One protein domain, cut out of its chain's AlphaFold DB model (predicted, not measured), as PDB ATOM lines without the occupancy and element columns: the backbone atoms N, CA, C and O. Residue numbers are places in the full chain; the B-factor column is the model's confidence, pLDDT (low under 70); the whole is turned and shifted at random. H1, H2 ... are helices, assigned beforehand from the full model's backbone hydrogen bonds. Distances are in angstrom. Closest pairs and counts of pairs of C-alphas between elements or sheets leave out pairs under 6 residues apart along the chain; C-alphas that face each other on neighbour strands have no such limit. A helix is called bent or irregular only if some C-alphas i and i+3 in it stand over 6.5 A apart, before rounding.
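This is residues 2 to 97 of the 213 residues of an uncharacterized protein of Caenorhabditis brenneri (UniProt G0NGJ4). Look for one long helix, H2, which makes the long axis of a thin hairpin: H3 folds back over its far half, and the short helix H1 is set crosswise at its near end. H2 has a kink of 25 degrees near residue 40, and its residues 34 to 43 stand free between the parts where H1 and H3 meet it. The printed part has 96 residues with three named helices, H1, H2 and H3 in that order, and no named strand; the class is all helix. The whole is extended, with a radius of gyration of the C-alphas of 24.6 A, and its C-alphas span 74 by 26 by 21 A, a rod.

Start at Gly 2 and go on to C-alpha 8 at (36.800, -2.459, 10.625), where H1, residues 8 to 17, begins; it is 14.5 A long from first to last C-alpha. After a tight link of 5 residues, find C-alpha 23 at (41.954, -14.022, 14.721); from there H2, residues 23 to 65, runs 62.3 A to C-alpha 65. H2 is neither bent nor irregular, but only just: C-alphas 39 and 42 are 6.4 A apart. A short link of 8 residues leads to H3, residues 74 to 97, 35.2 A long, which ends at C-alpha 97 at (9.740, -12.656, 31.887). H3 too is neither bent nor irregular, but only just: C-alphas 92 and 95 are 6.3 A apart.

Look first at residues 23 to 30 of H2, with which alone it touches H1. The closest C-alphas of the two are those of Ala 14 and Tyr 30, 5.8 A apart. Their lines are about perpendicular, at 76 degrees. Go on to residues 48 to 65 of H2, with which alone it touches H3; the closest C-alphas are those of Pro 51 and Met 90, 5.9 A apart. H2 and H3 form a helical hairpin and run opposite ways at a steep tilt of 39 degrees. H1 and H3 are apart. In H1 every O i to N i+4 pair is within hydrogen-bond range; in H2 33 of 39 are, and in H3 18 of 20.

The two C-alphas farthest apart in the domain are those of Ser 3 and Lys 72, 74.5 A. The C-alphas of Gly 2 and Thr 97, the first and last printed, are 44.2 A apart. The printed part has no cut, and neither link is long. The mean pLDDT of the printed part is 76.7; look for values under 70 in the B-factor column at residues 2 to 8, 10, 14, 68 to 71 and 94 to 97.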
ATOM      1  N   GLY A   2      37.079 -13.267  -3.561       38.91
ATOM      2  CA  GLY A   2      36.557 -11.944  -3.229       38.91
ATOM      3  C   GLY A   2      36.853 -11.613  -1.774       38.91
ATOM      4  O   GLY A   2      36.363 -12.294  -0.880       38.91
ATOM      5  N   SER A   3      37.669 -10.590  -1.558       39.03
ATOM      6  CA  SER A   3      37.961 -10.017  -0.249       39.03
ATOM      7  C   SER A   3      36.726  -9.256   0.234       39.03
ATOM      8  O   SER A   3      36.525  -8.094  -0.114       39.03
ATOM      9  N   THR A   4      35.856  -9.919   0.992       46.19
ATOM     10  CA  THR A   4      34.782  -9.259   1.734       46.19
ATOM     11  C   THR A   4      35.425  -8.314   2.741       46.19
ATOM     12  O   THR A   4      36.105  -8.746   3.668       46.19
ATOM     13  N   SER A   5      35.250  -7.009   2.535       49.06
ATOM     14  CA  SER A   5      35.654  -5.980   3.486       49.06
ATOM     15  C   SER A   5      34.890  -6.196   4.791       49.06
ATOM     16  O   SER A   5      33.734  -5.792   4.925       49.06
ATOM     17  N   ILE A   6      35.511  -6.877   5.749       57.81
ATOM     18  CA  ILE A   6      35.020  -6.910   7.121       57.81
ATOM     19  C   ILE A   6      35.059  -5.459   7.596       57.81
ATOM     20  O   ILE A   6      36.127  -4.846   7.622       57.81
ATOM     21  N   ASN A   7      33.893  -4.888   7.903       65.06
ATOM     22  CA  ASN A   7      33.795  -3.543   8.460       65.06
ATOM     23  C   ASN A   7      34.739  -3.466   9.671       65.06
ATOM     24  O   ASN A   7      34.611  -4.246  10.615       65.06
ATOM     25  N   SER A   8      35.719  -2.563   9.629       64.94
ATOM     26  CA  SER A   8      36.800  -2.459  10.625       64.94
ATOM     27  C   SER A   8      36.286  -2.326  12.066       64.94
ATOM     28  O   SER A   8      36.928  -2.788  13.008       64.94
ATOM     29  N   THR A   9      35.087  -1.771  12.229       70.75
ATOM     30  CA  THR A   9      34.358  -1.642  13.497       70.75
ATOM     31  C   THR A   9      33.924  -2.987  14.084       70.75
ATOM     32  O   THR A   9      34.042  -3.212  15.286       70.75
ATOM     33  N   THR A  10      33.467  -3.910  13.241       67.06
ATOM     34  CA  THR A  10      33.027  -5.260  13.608       67.06
ATOM     35  C   THR A  10      34.201  -6.115  14.083       67.06
ATOM     36  O   THR A  10      34.109  -6.828  15.080       67.06
ATOM     37  N   TYR A  11      35.340  -5.984  13.402       70.44
ATOM     38  CA  TYR A  11      36.574  -6.673  13.762       70.44
ATOM     39  C   TYR A  11      37.155  -6.166  15.092       70.44
ATOM     40  O   TYR A  11      37.578  -6.965  15.927       70.44
ATOM     41  N   ALA A  12      37.108  -4.851  15.331       73.94
ATOM     42  CA  ALA A  12      37.538  -4.256  16.596       73.94
ATOM     43  C   ALA A  12      36.696  -4.741  17.794       73.94
ATOM     44  O   ALA A  12      37.257  -5.098  18.827       73.94
ATOM     45  N   LEU A  13      35.370  -4.839  17.633       75.88
ATOM     46  CA  LEU A  13      34.463  -5.387  18.653       75.88
ATOM     47  C   LEU A  13      34.710  -6.879  18.926       75.88
ATOM     48  O   LEU A  13      34.632  -7.321  20.070       75.88
ATOM     49  N   ALA A  14      35.036  -7.661  17.894       69.94
ATOM     50  CA  ALA A  14      35.353  -9.079  18.047       69.94
ATOM     51  C   ALA A  14      36.679  -9.311  18.797       69.94
ATOM     52  O   ALA A  14      36.783 -10.251  19.589       69.94
ATOM     53  N   ILE A  15      37.685  -8.456  18.572       76.12
ATOM     54  CA  ILE A  15      38.965  -8.497  19.299       76.12
ATOM     55  C   ILE A  15      38.767  -8.199  20.787       76.12
ATOM     56  O   ILE A  15      39.391  -8.861  21.615       76.12
ATOM     57  N   ASP A  16      37.900  -7.239  21.110       78.06
ATOM     58  CA  ASP A  16      37.586  -6.862  22.490       78.06
ATOM     59  C   ASP A  16      36.807  -7.972  23.221       78.06
ATOM     60  O   ASP A  16      37.173  -8.379  24.322       78.06
ATOM     61  N   ALA A  17      35.789  -8.551  22.570       74.94
ATOM     62  CA  ALA A  17      34.949  -9.593  23.163       74.94
ATOM     63  C   ALA A  17      35.671 -10.942  23.367       74.94
ATOM     64  O   ALA A  17      35.362 -11.670  24.311       74.94
ATOM     65  N   PHE A  18      36.630 -11.292  22.499       78.62
ATOM     66  CA  PHE A  18      37.308 -12.596  22.508       78.62
ATOM     67  C   PHE A  18      38.831 -12.470  22.340       78.62
ATOM     68  O   PHE A  18      39.439 -13.084  21.462       78.62
ATOM     69  N   SER A  19      39.472 -11.706  23.226       77.69
ATOM     70  CA  SER A  19      40.913 -11.406  23.181       77.69
ATOM     71  C   SER A  19      41.847 -12.622  23.295       77.69
ATOM     72  O   SER A  19      43.020 -12.524  22.934       77.69
ATOM     73  N   SER A  20      41.338 -13.773  23.748       81.44
ATOM     74  CA  SER A  20      42.112 -15.001  23.985       81.44
ATOM     75  C   SER A  20      42.132 -15.999  22.813       81.44
ATOM     76  O   SER A  20      42.838 -16.999  22.908       81.44
ATOM     77  N   TYR A  21      41.361 -15.785  21.743       82.00
ATOM     78  CA  TYR A  21      41.237 -16.741  20.624       82.00
ATOM     79  C   TYR A  21      42.094 -16.356  19.410       82.00
ATOM     80  O   TYR A  21      42.589 -15.239  19.345       82.00
ATOM     81  N   ASP A  22      42.258 -17.231  18.418       84.62
ATOM     82  CA  ASP A  22      42.898 -16.863  17.146       84.62
ATOM     83  C   ASP A  22      42.015 -15.940  16.294       84.62
ATOM     84  O   ASP A  22      40.787 -16.013  16.342       84.62
ATOM     85  N   ASN A  23      42.639 -15.069  15.492       79.81
ATOM     86  CA  ASN A  23      41.954 -14.022  14.721       79.81
ATOM     87  C   ASN A  23      40.850 -14.551  13.788       79.81
ATOM     88  O   ASN A  23      39.817 -13.897  13.651       79.81
ATOM     89  N   ASP A  24      41.049 -15.719  13.177       80.81
ATOM     90  CA  ASP A  24      40.065 -16.338  12.278       80.81
ATOM     91  C   ASP A  24      38.855 -16.883  13.063       80.81
ATOM     92  O   ASP A  24      37.693 -16.609  12.750       80.81
ATOM     93  N   THR A  25      39.127 -17.544  14.190       83.62
ATOM     94  CA  THR A  25      38.112 -18.082  15.105       83.62
ATOM     95  C   THR A  25      37.289 -16.975  15.773       83.62
ATOM     96  O   THR A  25      36.083 -17.137  15.957       83.62
ATOM     97  N   ARG A  26      37.895 -15.816  16.087       78.69
ATOM     98  CA  ARG A  26      37.202 -14.640  16.657       78.69
ATOM     99  C   ARG A  26      36.102 -14.117  15.744       78.69
ATOM    100  O   ARG A  26      35.000 -13.833  16.207       78.69
ATOM    101  N   VAL A  27      36.403 -13.983  14.454       78.31
ATOM    102  CA  VAL A  27      35.448 -13.465  13.469       78.31
ATOM    103  C   VAL A  27      34.274 -14.431  13.321       78.31
ATOM    104  O   VAL A  27      33.125 -13.993  13.336       78.31
ATOM    105  N   GLN A  28      34.535 -15.740  13.268       82.94
ATOM    106  CA  GLN A  28      33.472 -16.749  13.217       82.94
ATOM    107  C   GLN A  28      32.593 -16.742  14.475       82.94
ATOM    108  O   GLN A  28      31.368 -16.713  14.361       82.94
ATOM    109  N   LEU A  29      33.194 -16.703  15.670       81.56
ATOM    110  CA  LEU A  29      32.469 -16.592  16.943       81.56
ATOM    111  C   LEU A  29      31.581 -15.352  16.986       81.56
ATOM    112  O   LEU A  29      30.430 -15.428  17.406       81.56
ATOM    113  N   TYR A  30      32.094 -14.223  16.509       81.38
ATOM    114  CA  TYR A  30      31.349 -12.977  16.468       81.38
ATOM    115  C   TYR A  30      30.147 -13.044  15.509       81.38
ATOM    116  O   TYR A  30      29.050 -12.622  15.871       81.38
ATOM    117  N   TYR A  31      30.300 -13.643  14.322       83.12
ATOM    118  CA  TYR A  31      29.174 -13.869  13.407       83.12
ATOM    119  C   TYR A  31      28.120 -14.816  13.989       83.12
ATOM    120  O   TYR A  31      26.922 -14.568  13.833       83.12
ATOM    121  N   ILE A  32      28.540 -15.875  14.686       84.69
ATOM    122  CA  ILE A  32      27.624 -16.783  15.391       84.69
ATOM    123  C   ILE A  32      26.873 -16.022  16.485       84.69
ATOM    124  O   ILE A  32      25.658 -16.166  16.605       84.69
ATOM    125  N   LEU A  33      27.568 -15.169  17.237       82.69
ATOM    126  CA  LEU A  33      26.986 -14.380  18.317       82.69
ATOM    127  C   LEU A  33      25.961 -13.366  17.794       82.69
ATOM    128  O   LEU A  33      24.857 -13.309  18.326       82.69
ATOM    129  N   ILE A  34      26.259 -12.660  16.700       82.19
ATOM    130  CA  ILE A  34      25.288 -11.785  16.023       82.19
ATOM    131  C   ILE A  34      24.100 -12.579  15.486       82.19
ATOM    132  O   ILE A  34      22.957 -12.135  15.598       82.19
ATOM    133  N   THR A  35      24.340 -13.746  14.893       83.19
ATOM    134  CA  THR A  35      23.260 -14.590  14.363       83.19
ATOM    135  C   THR A  35      22.341 -15.038  15.493       83.19
ATOM    136  O   THR A  35      21.120 -14.972  15.360       83.19
ATOM    137  N   PHE A  36      22.914 -15.425  16.632       82.88
ATOM    138  CA  PHE A  36      22.168 -15.791  17.825       82.88
ATOM    139  C   PHE A  36      21.406 -14.594  18.401       82.88
ATOM    140  O   PHE A  36      20.218 -14.713  18.683       82.88
ATOM    141  N   GLU A  37      22.030 -13.421  18.509       80.50
ATOM    142  CA  GLU A  37      21.383 -12.181  18.956       80.50
ATOM    143  C   GLU A  37      20.186 -11.816  18.062       80.50
ATOM    144  O   GLU A  37      19.085 -11.548  18.550       80.50
ATOM    145  N   THR A  38      20.366 -11.913  16.744       80.75
ATOM    146  CA  THR A  38      19.325 -11.623  15.749       80.75
ATOM    147  C   THR A  38      18.193 -12.656  15.800       80.75
ATOM    148  O   THR A  38      17.024 -12.293  15.688       80.75
ATOM    149  N   ALA A  39      18.512 -13.935  16.022       76.62
ATOM    150  CA  ALA A  39      17.528 -15.010  16.152       76.62
ATOM    151  C   ALA A  39      16.783 -14.996  17.501       76.62
ATOM    152  O   ALA A  39      15.629 -15.415  17.579       76.62
ATOM    153  N   THR A  40      17.409 -14.484  18.564       77.94
ATOM    154  CA  THR A  40      16.809 -14.423  19.908       77.94
ATOM    155  C   THR A  40      15.770 -13.304  20.008       77.94
ATOM    156  O   THR A  40      14.783 -13.436  20.729       77.94
ATOM    157  N   HIS A  41      15.930 -12.224  19.237       75.25
ATOM    158  CA  HIS A  41      14.991 -11.101  19.210       75.25
ATOM    159  C   HIS A  41      13.517 -11.493  18.964       75.25
ATOM    160  O   HIS A  41      12.667 -11.096  19.768       75.25
ATOM    161  N   PRO A  42      13.166 -12.274  17.922       77.81
ATOM    162  CA  PRO A  42      11.791 -12.733  17.731       77.81
ATOM    163  C   PRO A  42      11.359 -13.742  18.800       77.81
ATOM    164  O   PRO A  42      10.202 -13.719  19.217       77.81
ATOM    165  N   ALA A  43      12.267 -14.590  19.295       77.94
ATOM    166  CA  ALA A  43      11.945 -15.589  20.313       77.94
ATOM    167  C   ALA A  43      11.436 -14.950  21.616       77.94
ATOM    168  O   ALA A  43      10.473 -15.435  22.207       77.94
ATOM    169  N   VAL A  44      12.019 -13.818  22.027       77.88
ATOM    170  CA  VAL A  44      11.549 -13.051  23.196       77.88
ATOM    171  C   VAL A  44      10.129 -12.526  22.981       77.88
ATOM    172  O   VAL A  44       9.305 -12.598  23.888       77.88
ATOM    173  N   ILE A  45       9.821 -12.046  21.775       78.44
ATOM    174  CA  ILE A  45       8.490 -11.536  21.425       78.44
ATOM    175  C   ILE A  45       7.458 -12.672  21.490       78.44
ATOM    176  O   ILE A  45       6.427 -12.528  22.145       78.44
ATOM    177  N   PHE A  46       7.749 -13.829  20.891       80.31
ATOM    178  CA  PHE A  46       6.867 -14.999  20.964       80.31
ATOM    179  C   PHE A  46       6.662 -15.495  22.399       80.31
ATOM    180  O   PHE A  46       5.534 -15.822  22.767       80.31
ATOM    181  N   ASN A  47       7.705 -15.473  23.232       77.88
ATOM    182  CA  ASN A  47       7.602 -15.841  24.647       77.88
ATOM    183  C   ASN A  47       6.670 -14.930  25.454       77.88
ATOM    184  O   ASN A  47       6.171 -15.355  26.489       77.88
ATOM    185  N   ILE A  48       6.415 -13.700  24.999       77.81
ATOM    186  CA  ILE A  48       5.446 -12.790  25.627       77.81
ATOM    187  C   ILE A  48       4.025 -13.077  25.115       77.81
ATOM    188  O   ILE A  48       3.075 -13.059  25.894       77.81
ATOM    189  N   PHE A  49       3.858 -13.382  23.824       81.94
ATOM    190  CA  PHE A  49       2.539 -13.643  23.235       81.94
ATOM    191  C   PHE A  49       1.941 -15.000  23.631       81.94
ATOM    192  O   PHE A  49       0.746 -15.077  23.915       81.94
ATOM    193  N   MET A  50       2.751 -16.060  23.683       81.56
ATOM    194  CA  MET A  50       2.299 -17.419  24.011       81.56
ATOM    195  C   MET A  50       1.569 -17.533  25.366       81.56
ATOM    196  O   MET A  50       0.478 -18.105  25.383       81.56
ATOM    197  N   PRO A  51       2.070 -16.969  26.486       81.56
ATOM    198  CA  PRO A  51       1.356 -17.021  27.763       81.56
ATOM    199  C   PRO A  51       0.070 -16.186  27.767       81.56
ATOM    200  O   PRO A  51      -0.894 -16.583  28.411       81.56
ATOM    201  N   ILE A  52       0.002 -15.070  27.029       82.62
ATOM    202  CA  ILE A  52      -1.235 -14.273  26.913       82.62
ATOM    203  C   ILE A  52      -2.323 -15.092  26.213       82.62
ATOM    204  O   ILE A  52      -3.458 -15.148  26.684       82.62
ATOM    205  N   ILE A  53      -1.974 -15.757  25.109       86.50
ATOM    206  CA  ILE A  53      -2.899 -16.628  24.378       86.50
ATOM    207  C   ILE A  53      -3.320 -17.803  25.265       86.50
ATOM    208  O   ILE A  53      -4.516 -18.056  25.387       86.50
ATOM    209  N   GLY A  54      -2.362 -18.448  25.941       84.12
ATOM    210  CA  GLY A  54      -2.611 -19.559  26.863       84.12
ATOM    211  C   GLY A  54      -3.568 -19.199  28.006       84.12
ATOM    212  O   GLY A  54      -4.499 -19.949  28.302       84.12
ATOM    213  N   VAL A  55      -3.409 -18.010  28.593       82.38
ATOM    214  CA  VAL A  55      -4.309 -17.457  29.619       82.38
ATOM    215  C   VAL A  55      -5.726 -17.245  29.077       82.38
ATOM    216  O   VAL A  55      -6.701 -17.597  29.735       82.38
ATOM    217  N   VAL A  56      -5.871 -16.703  27.865       88.06
ATOM    218  CA  VAL A  56      -7.195 -16.489  27.257       88.06
ATOM    219  C   VAL A  56      -7.889 -17.821  26.960       88.06
ATOM    220  O   VAL A  56      -9.073 -17.969  27.267       88.06
ATOM    221  N   THR A  57      -7.167 -18.804  26.414       86.94
ATOM    222  CA  THR A  57      -7.720 -20.138  26.129       86.94
ATOM    223  C   THR A  57      -8.107 -20.890  27.398       86.94
ATOM    224  O   THR A  57      -9.216 -21.408  27.471       86.94
ATOM    225  N   THR A  58      -7.266 -20.876  28.437       86.56
ATOM    226  CA  THR A  58      -7.572 -21.548  29.716       86.56
ATOM    227  C   THR A  58      -8.787 -20.932  30.412       86.56
ATOM    228  O   THR A  58      -9.633 -21.658  30.935       86.56
ATOM    229  N   VAL A  59      -8.946 -19.604  30.369       84.69
ATOM    230  CA  VAL A  59     -10.156 -18.933  30.875       84.69
ATOM    231  C   VAL A  59     -11.394 -19.337  30.071       84.69
ATOM    232  O   VAL A  59     -12.445 -19.592  30.658       84.69
ATOM    233  N   PHE A  60     -11.289 -19.429  28.744       87.31
ATOM    234  CA  PHE A  60     -12.400 -19.847  27.888       87.31
ATOM    235  C   PHE A  60     -12.836 -21.294  28.165       87.31
ATOM    236  O   PHE A  60     -14.031 -21.557  28.324       87.31
ATOM    237  N   ASP A  61     -11.879 -22.209  28.321       83.88
ATOM    238  CA  ASP A  61     -12.140 -23.606  28.671       83.88
ATOM    239  C   ASP A  61     -12.815 -23.722  30.043       83.88
ATOM    240  O   ASP A  61     -13.815 -24.429  30.192       83.88
ATOM    241  N   LEU A  62     -12.340 -22.965  31.039       81.69
ATOM    242  CA  LEU A  62     -12.975 -22.904  32.355       81.69
ATOM    243  C   LEU A  62     -14.421 -22.402  32.261       81.69
ATOM    244  O   LEU A  62     -15.310 -23.009  32.856       81.69
ATOM    245  N   LEU A  63     -14.692 -21.343  31.491       84.56
ATOM    246  CA  LEU A  63     -16.048 -20.804  31.318       84.56
ATOM    247  C   LEU A  63     -17.011 -21.822  30.692       84.56
ATOM    248  O   LEU A  63     -18.169 -21.912  31.113       84.56
ATOM    249  N   ILE A  64     -16.544 -22.609  29.722       85.56
ATOM    250  CA  ILE A  64     -17.339 -23.676  29.103       85.56
ATOM    251  C   ILE A  64     -17.599 -24.805  30.106       85.56
ATOM    252  O   ILE A  64     -18.742 -25.256  30.245       85.56
ATOM    253  N   LEU A  65     -16.565 -25.232  30.835       79.38
ATOM    254  CA  LEU A  65     -16.643 -26.317  31.818       79.38
ATOM    255  C   LEU A  65     -17.489 -25.945  33.048       79.38
ATOM    256  O   LEU A  65     -18.140 -26.811  33.634       79.38
ATOM    257  N   PHE A  66     -17.566 -24.659  33.405       78.19
ATOM    258  CA  PHE A  66     -18.386 -24.160  34.515       78.19
ATOM    259  C   PHE A  66     -19.897 -24.219  34.262       78.19
ATOM    260  O   PHE A  66     -20.693 -24.013  35.187       78.19
ATOM    261  N   ARG A  67     -20.342 -24.506  33.033       84.25
ATOM    262  CA  ARG A  67     -21.770 -24.603  32.728       84.25
ATOM    263  C   ARG A  67     -22.385 -25.737  33.563       84.25
ATOM    264  O   ARG A  67     -22.112 -26.912  33.330       84.25
ATOM    265  N   LYS A  68     -23.262 -25.369  34.516       62.59
ATOM    266  CA  LYS A  68     -23.922 -26.205  35.561       62.59
ATOM    267  C   LYS A  68     -24.390 -27.610  35.147       62.59
ATOM    268  O   LYS A  68     -24.601 -28.455  36.011       62.59
ATOM    269  N   SER A  69     -24.584 -27.859  33.856       62.56
ATOM    270  CA  SER A  69     -25.023 -29.142  33.314       62.56
ATOM    271  C   SER A  69     -23.925 -30.217  33.257       62.56
ATOM    272  O   SER A  69     -24.276 -31.388  33.172       62.56
ATOM    273  N   MET A  70     -22.634 -29.850  33.303       63.16
ATOM    274  CA  MET A  70     -21.503 -30.773  33.069       63.16
ATOM    275  C   MET A  70     -20.652 -31.081  34.317       63.16
ATOM    276  O   MET A  70     -19.868 -32.020  34.302       63.16
ATOM    277  N   LEU A  71     -20.834 -30.371  35.436       65.06
ATOM    278  CA  LEU A  71     -19.986 -30.492  36.642       65.06
ATOM    279  C   LEU A  71     -20.218 -31.757  37.498       65.06
ATOM    280  O   LEU A  71     -19.661 -31.870  38.585       65.06
ATOM    281  N   LYS A  72     -21.061 -32.700  37.061       74.00
ATOM    282  CA  LYS A  72     -21.422 -33.883  37.867       74.00
ATOM    283  C   LYS A  72     -20.460 -35.064  37.730       74.00
ATOM    284  O   LYS A  72     -20.535 -35.973  38.547       74.00
ATOM    285  N   SER A  73     -19.589 -35.072  36.720       79.50
ATOM    286  CA  SER A  73     -18.623 -36.157  36.517       79.50
ATOM    287  C   SER A  73     -17.246 -35.786  37.077       79.50
ATOM    288  O   SER A  73     -16.771 -34.660  36.914       79.50
ATOM    289  N   SER A  74     -16.602 -36.750  37.741       81.00
ATOM    290  CA  SER A  74     -15.274 -36.619  38.361       81.00
ATOM    291  C   SER A  74     -14.184 -36.219  37.361       81.00
ATOM    292  O   SER A  74     -13.231 -35.532  37.724       81.00
ATOM    293  N   VAL A  75     -14.359 -36.570  36.086       85.31
ATOM    294  CA  VAL A  75     -13.431 -36.238  34.997       85.31
ATOM    295  C   VAL A  75     -13.354 -34.724  34.763       85.31
ATOM    296  O   VAL A  75     -12.269 -34.189  34.544       85.31
ATOM    297  N   ILE A  76     -14.476 -34.005  34.890       80.75
ATOM    298  CA  ILE A  76     -14.523 -32.546  34.699       80.75
ATOM    299  C   ILE A  76     -13.771 -31.816  35.820       80.75
ATOM    300  O   ILE A  76     -13.077 -30.836  35.562       80.75
ATOM    301  N   SER A  77     -13.859 -32.317  37.056       79.00
ATOM    302  CA  SER A  77     -13.104 -31.790  38.202       79.00
ATOM    303  C   SER A  77     -11.589 -31.890  37.977       79.00
ATOM    304  O   SER A  77     -10.865 -30.918  38.187       79.00
ATOM    305  N   ILE A  78     -11.114 -33.029  37.461       84.25
ATOM    306  CA  ILE A  78      -9.691 -33.240  37.158       84.25
ATOM    307  C   ILE A  78      -9.231 -32.327  36.011       84.25
ATOM    308  O   ILE A  78      -8.150 -31.747  36.094       84.25
ATOM    309  N   MET A  79     -10.059 -32.127  34.978       83.06
ATOM    310  CA  MET A  79      -9.761 -31.177  33.895       83.06
ATOM    311  C   MET A  79      -9.656 -29.731  34.395       83.06
ATOM    312  O   MET A  79      -8.736 -29.020  34.002       83.06
ATOM    313  N   ILE A  80     -10.541 -29.311  35.305       83.00
ATOM    314  CA  ILE A  80     -10.475 -27.990  35.952       83.00
ATOM    315  C   ILE A  80      -9.220 -27.871  36.830       83.00
ATOM    316  O   ILE A  80      -8.564 -26.829  36.835       83.00
ATOM    317  N   GLY A  81      -8.841 -28.939  37.535       81.38
ATOM    318  CA  GLY A  81      -7.609 -28.993  38.324       81.38
ATOM    319  C   GLY A  81      -6.354 -28.820  37.465       81.38
ATOM    320  O   GLY A  81      -5.492 -28.008  37.790       81.38
ATOM    321  N   MET A  82      -6.276 -29.511  36.327       84.12
ATOM    322  CA  MET A  82      -5.158 -29.353  35.390       84.12
ATOM    323  C   MET A  82      -5.132 -27.960  34.753       84.12
ATOM    324  O   MET A  82      -4.081 -27.329  34.734       84.12
ATOM    325  N   ALA A  83      -6.284 -27.448  34.309       78.88
ATOM    326  CA  ALA A  83      -6.387 -26.115  33.713       78.88
ATOM    327  C   ALA A  83      -6.015 -24.997  34.700       78.88
ATOM    328  O   ALA A  83      -5.342 -24.039  34.333       78.88
ATOM    329  N   SER A  84      -6.417 -25.119  35.969       77.12
ATOM    330  CA  SER A  84      -6.057 -24.149  37.012       77.12
ATOM    331  C   SER A  84      -4.582 -24.229  37.415       77.12
ATOM    332  O   SER A  84      -3.963 -23.191  37.641       77.12
ATOM    333  N   CYS A  85      -3.994 -25.428  37.452       82.31
ATOM    334  CA  CYS A  85      -2.556 -25.607  37.658       82.31
ATOM    335  C   CYS A  85      -1.740 -24.947  36.532       82.31
ATOM    336  O   CYS A  85      -0.807 -24.193  36.809       82.31
ATOM    337  N   ASP A  86      -2.139 -25.160  35.275       80.62
ATOM    338  CA  ASP A  86      -1.487 -24.569  34.101       80.62
ATOM    339  C   ASP A  86      -1.631 -23.039  34.075       80.62
ATOM    340  O   ASP A  86      -0.661 -22.308  33.869       80.62
ATOM    341  N   PHE A  87      -2.818 -22.534  34.425       77.81
ATOM    342  CA  PHE A  87      -3.058 -21.102  34.583       77.81
ATOM    343  C   PHE A  87      -2.125 -20.476  35.629       77.81
ATOM    344  O   PHE A  87      -1.501 -19.453  35.353       77.81
ATOM    345  N   ILE A  88      -1.974 -21.097  36.806       81.38
ATOM    346  CA  ILE A  88      -1.064 -20.621  37.862       81.38
ATOM    347  C   ILE A  88       0.397 -20.664  37.389       81.38
ATOM    348  O   ILE A  88       1.148 -19.723  37.650       81.38
ATOM    349  N   ALA A  89       0.805 -21.707  36.661       80.12
ATOM    350  CA  ALA A  89       2.157 -21.824  36.114       80.12
ATOM    351  C   ALA A  89       2.467 -20.720  35.084       80.12
ATOM    352  O   ALA A  89       3.535 -20.098  35.139       80.12
ATOM    353  N   MET A  90       1.520 -20.405  34.193       76.12
ATOM    354  CA  MET A  90       1.648 -19.283  33.256       76.12
ATOM    355  C   MET A  90       1.662 -17.930  33.981       76.12
ATOM    356  O   MET A  90       2.468 -17.059  33.643       76.12
ATOM    357  N   LEU A  91       0.845 -17.763  35.025       76.06
ATOM    358  CA  LEU A  91       0.781 -16.533  35.820       76.06
ATOM    359  C   LEU A  91       2.063 -16.283  36.623       76.06
ATOM    360  O   LEU A  91       2.497 -15.140  36.728       76.06
ATOM    361  N   CYS A  92       2.709 -17.339  37.124       75.75
ATOM    362  CA  CYS A  92       4.042 -17.275  37.733       75.75
ATOM    363  C   CYS A  92       5.160 -16.994  36.713       75.75
ATOM    364  O   CYS A  92       6.189 -16.423  37.073       75.75
ATOM    365  N   SER A  93       4.970 -17.349  35.440       71.62
ATOM    366  CA  SER A  93       5.971 -17.144  34.378       71.62
ATOM    367  C   SER A  93       5.980 -15.712  33.816       71.62
ATOM    368  O   SER A  93       7.019 -15.214  33.372       71.62
ATOM    369  N   LEU A  94       4.846 -15.008  33.882       67.44
ATOM    370  CA  LEU A  94       4.707 -13.600  33.481       67.44
ATOM    371  C   LEU A  94       5.622 -12.620  34.250       67.44
ATOM    372  O   LEU A  94       6.301 -11.825  33.597       67.44
ATOM    373  N   PRO A  95       5.716 -12.635  35.598       65.75
ATOM    374  CA  PRO A  95       6.631 -11.755  36.328       65.75
ATOM    375  C   PRO A  95       8.100 -12.091  36.047       65.75
ATOM    376  O   PRO A  95       8.934 -11.194  35.937       65.75
ATOM    377  N   PHE A  96       8.428 -13.372  35.852       65.06
ATOM    378  CA  PHE A  96       9.800 -13.805  35.582       65.06
ATOM    379  C   PHE A  96      10.318 -13.328  34.213       65.06
ATOM    380  O   PHE A  96      11.509 -13.074  34.051       65.06
ATOM    381  N   THR A  97       9.424 -13.158  33.237       60.50
ATOM    382  CA  THR A  97       9.740 -12.656  31.887       60.50
ATOM    383  C   THR A  97       9.649 -11.131  31.771       60.50
ATOM    384  O   THR A  97      10.404 -10.524  31.011       60.50
TER     385      THR A  97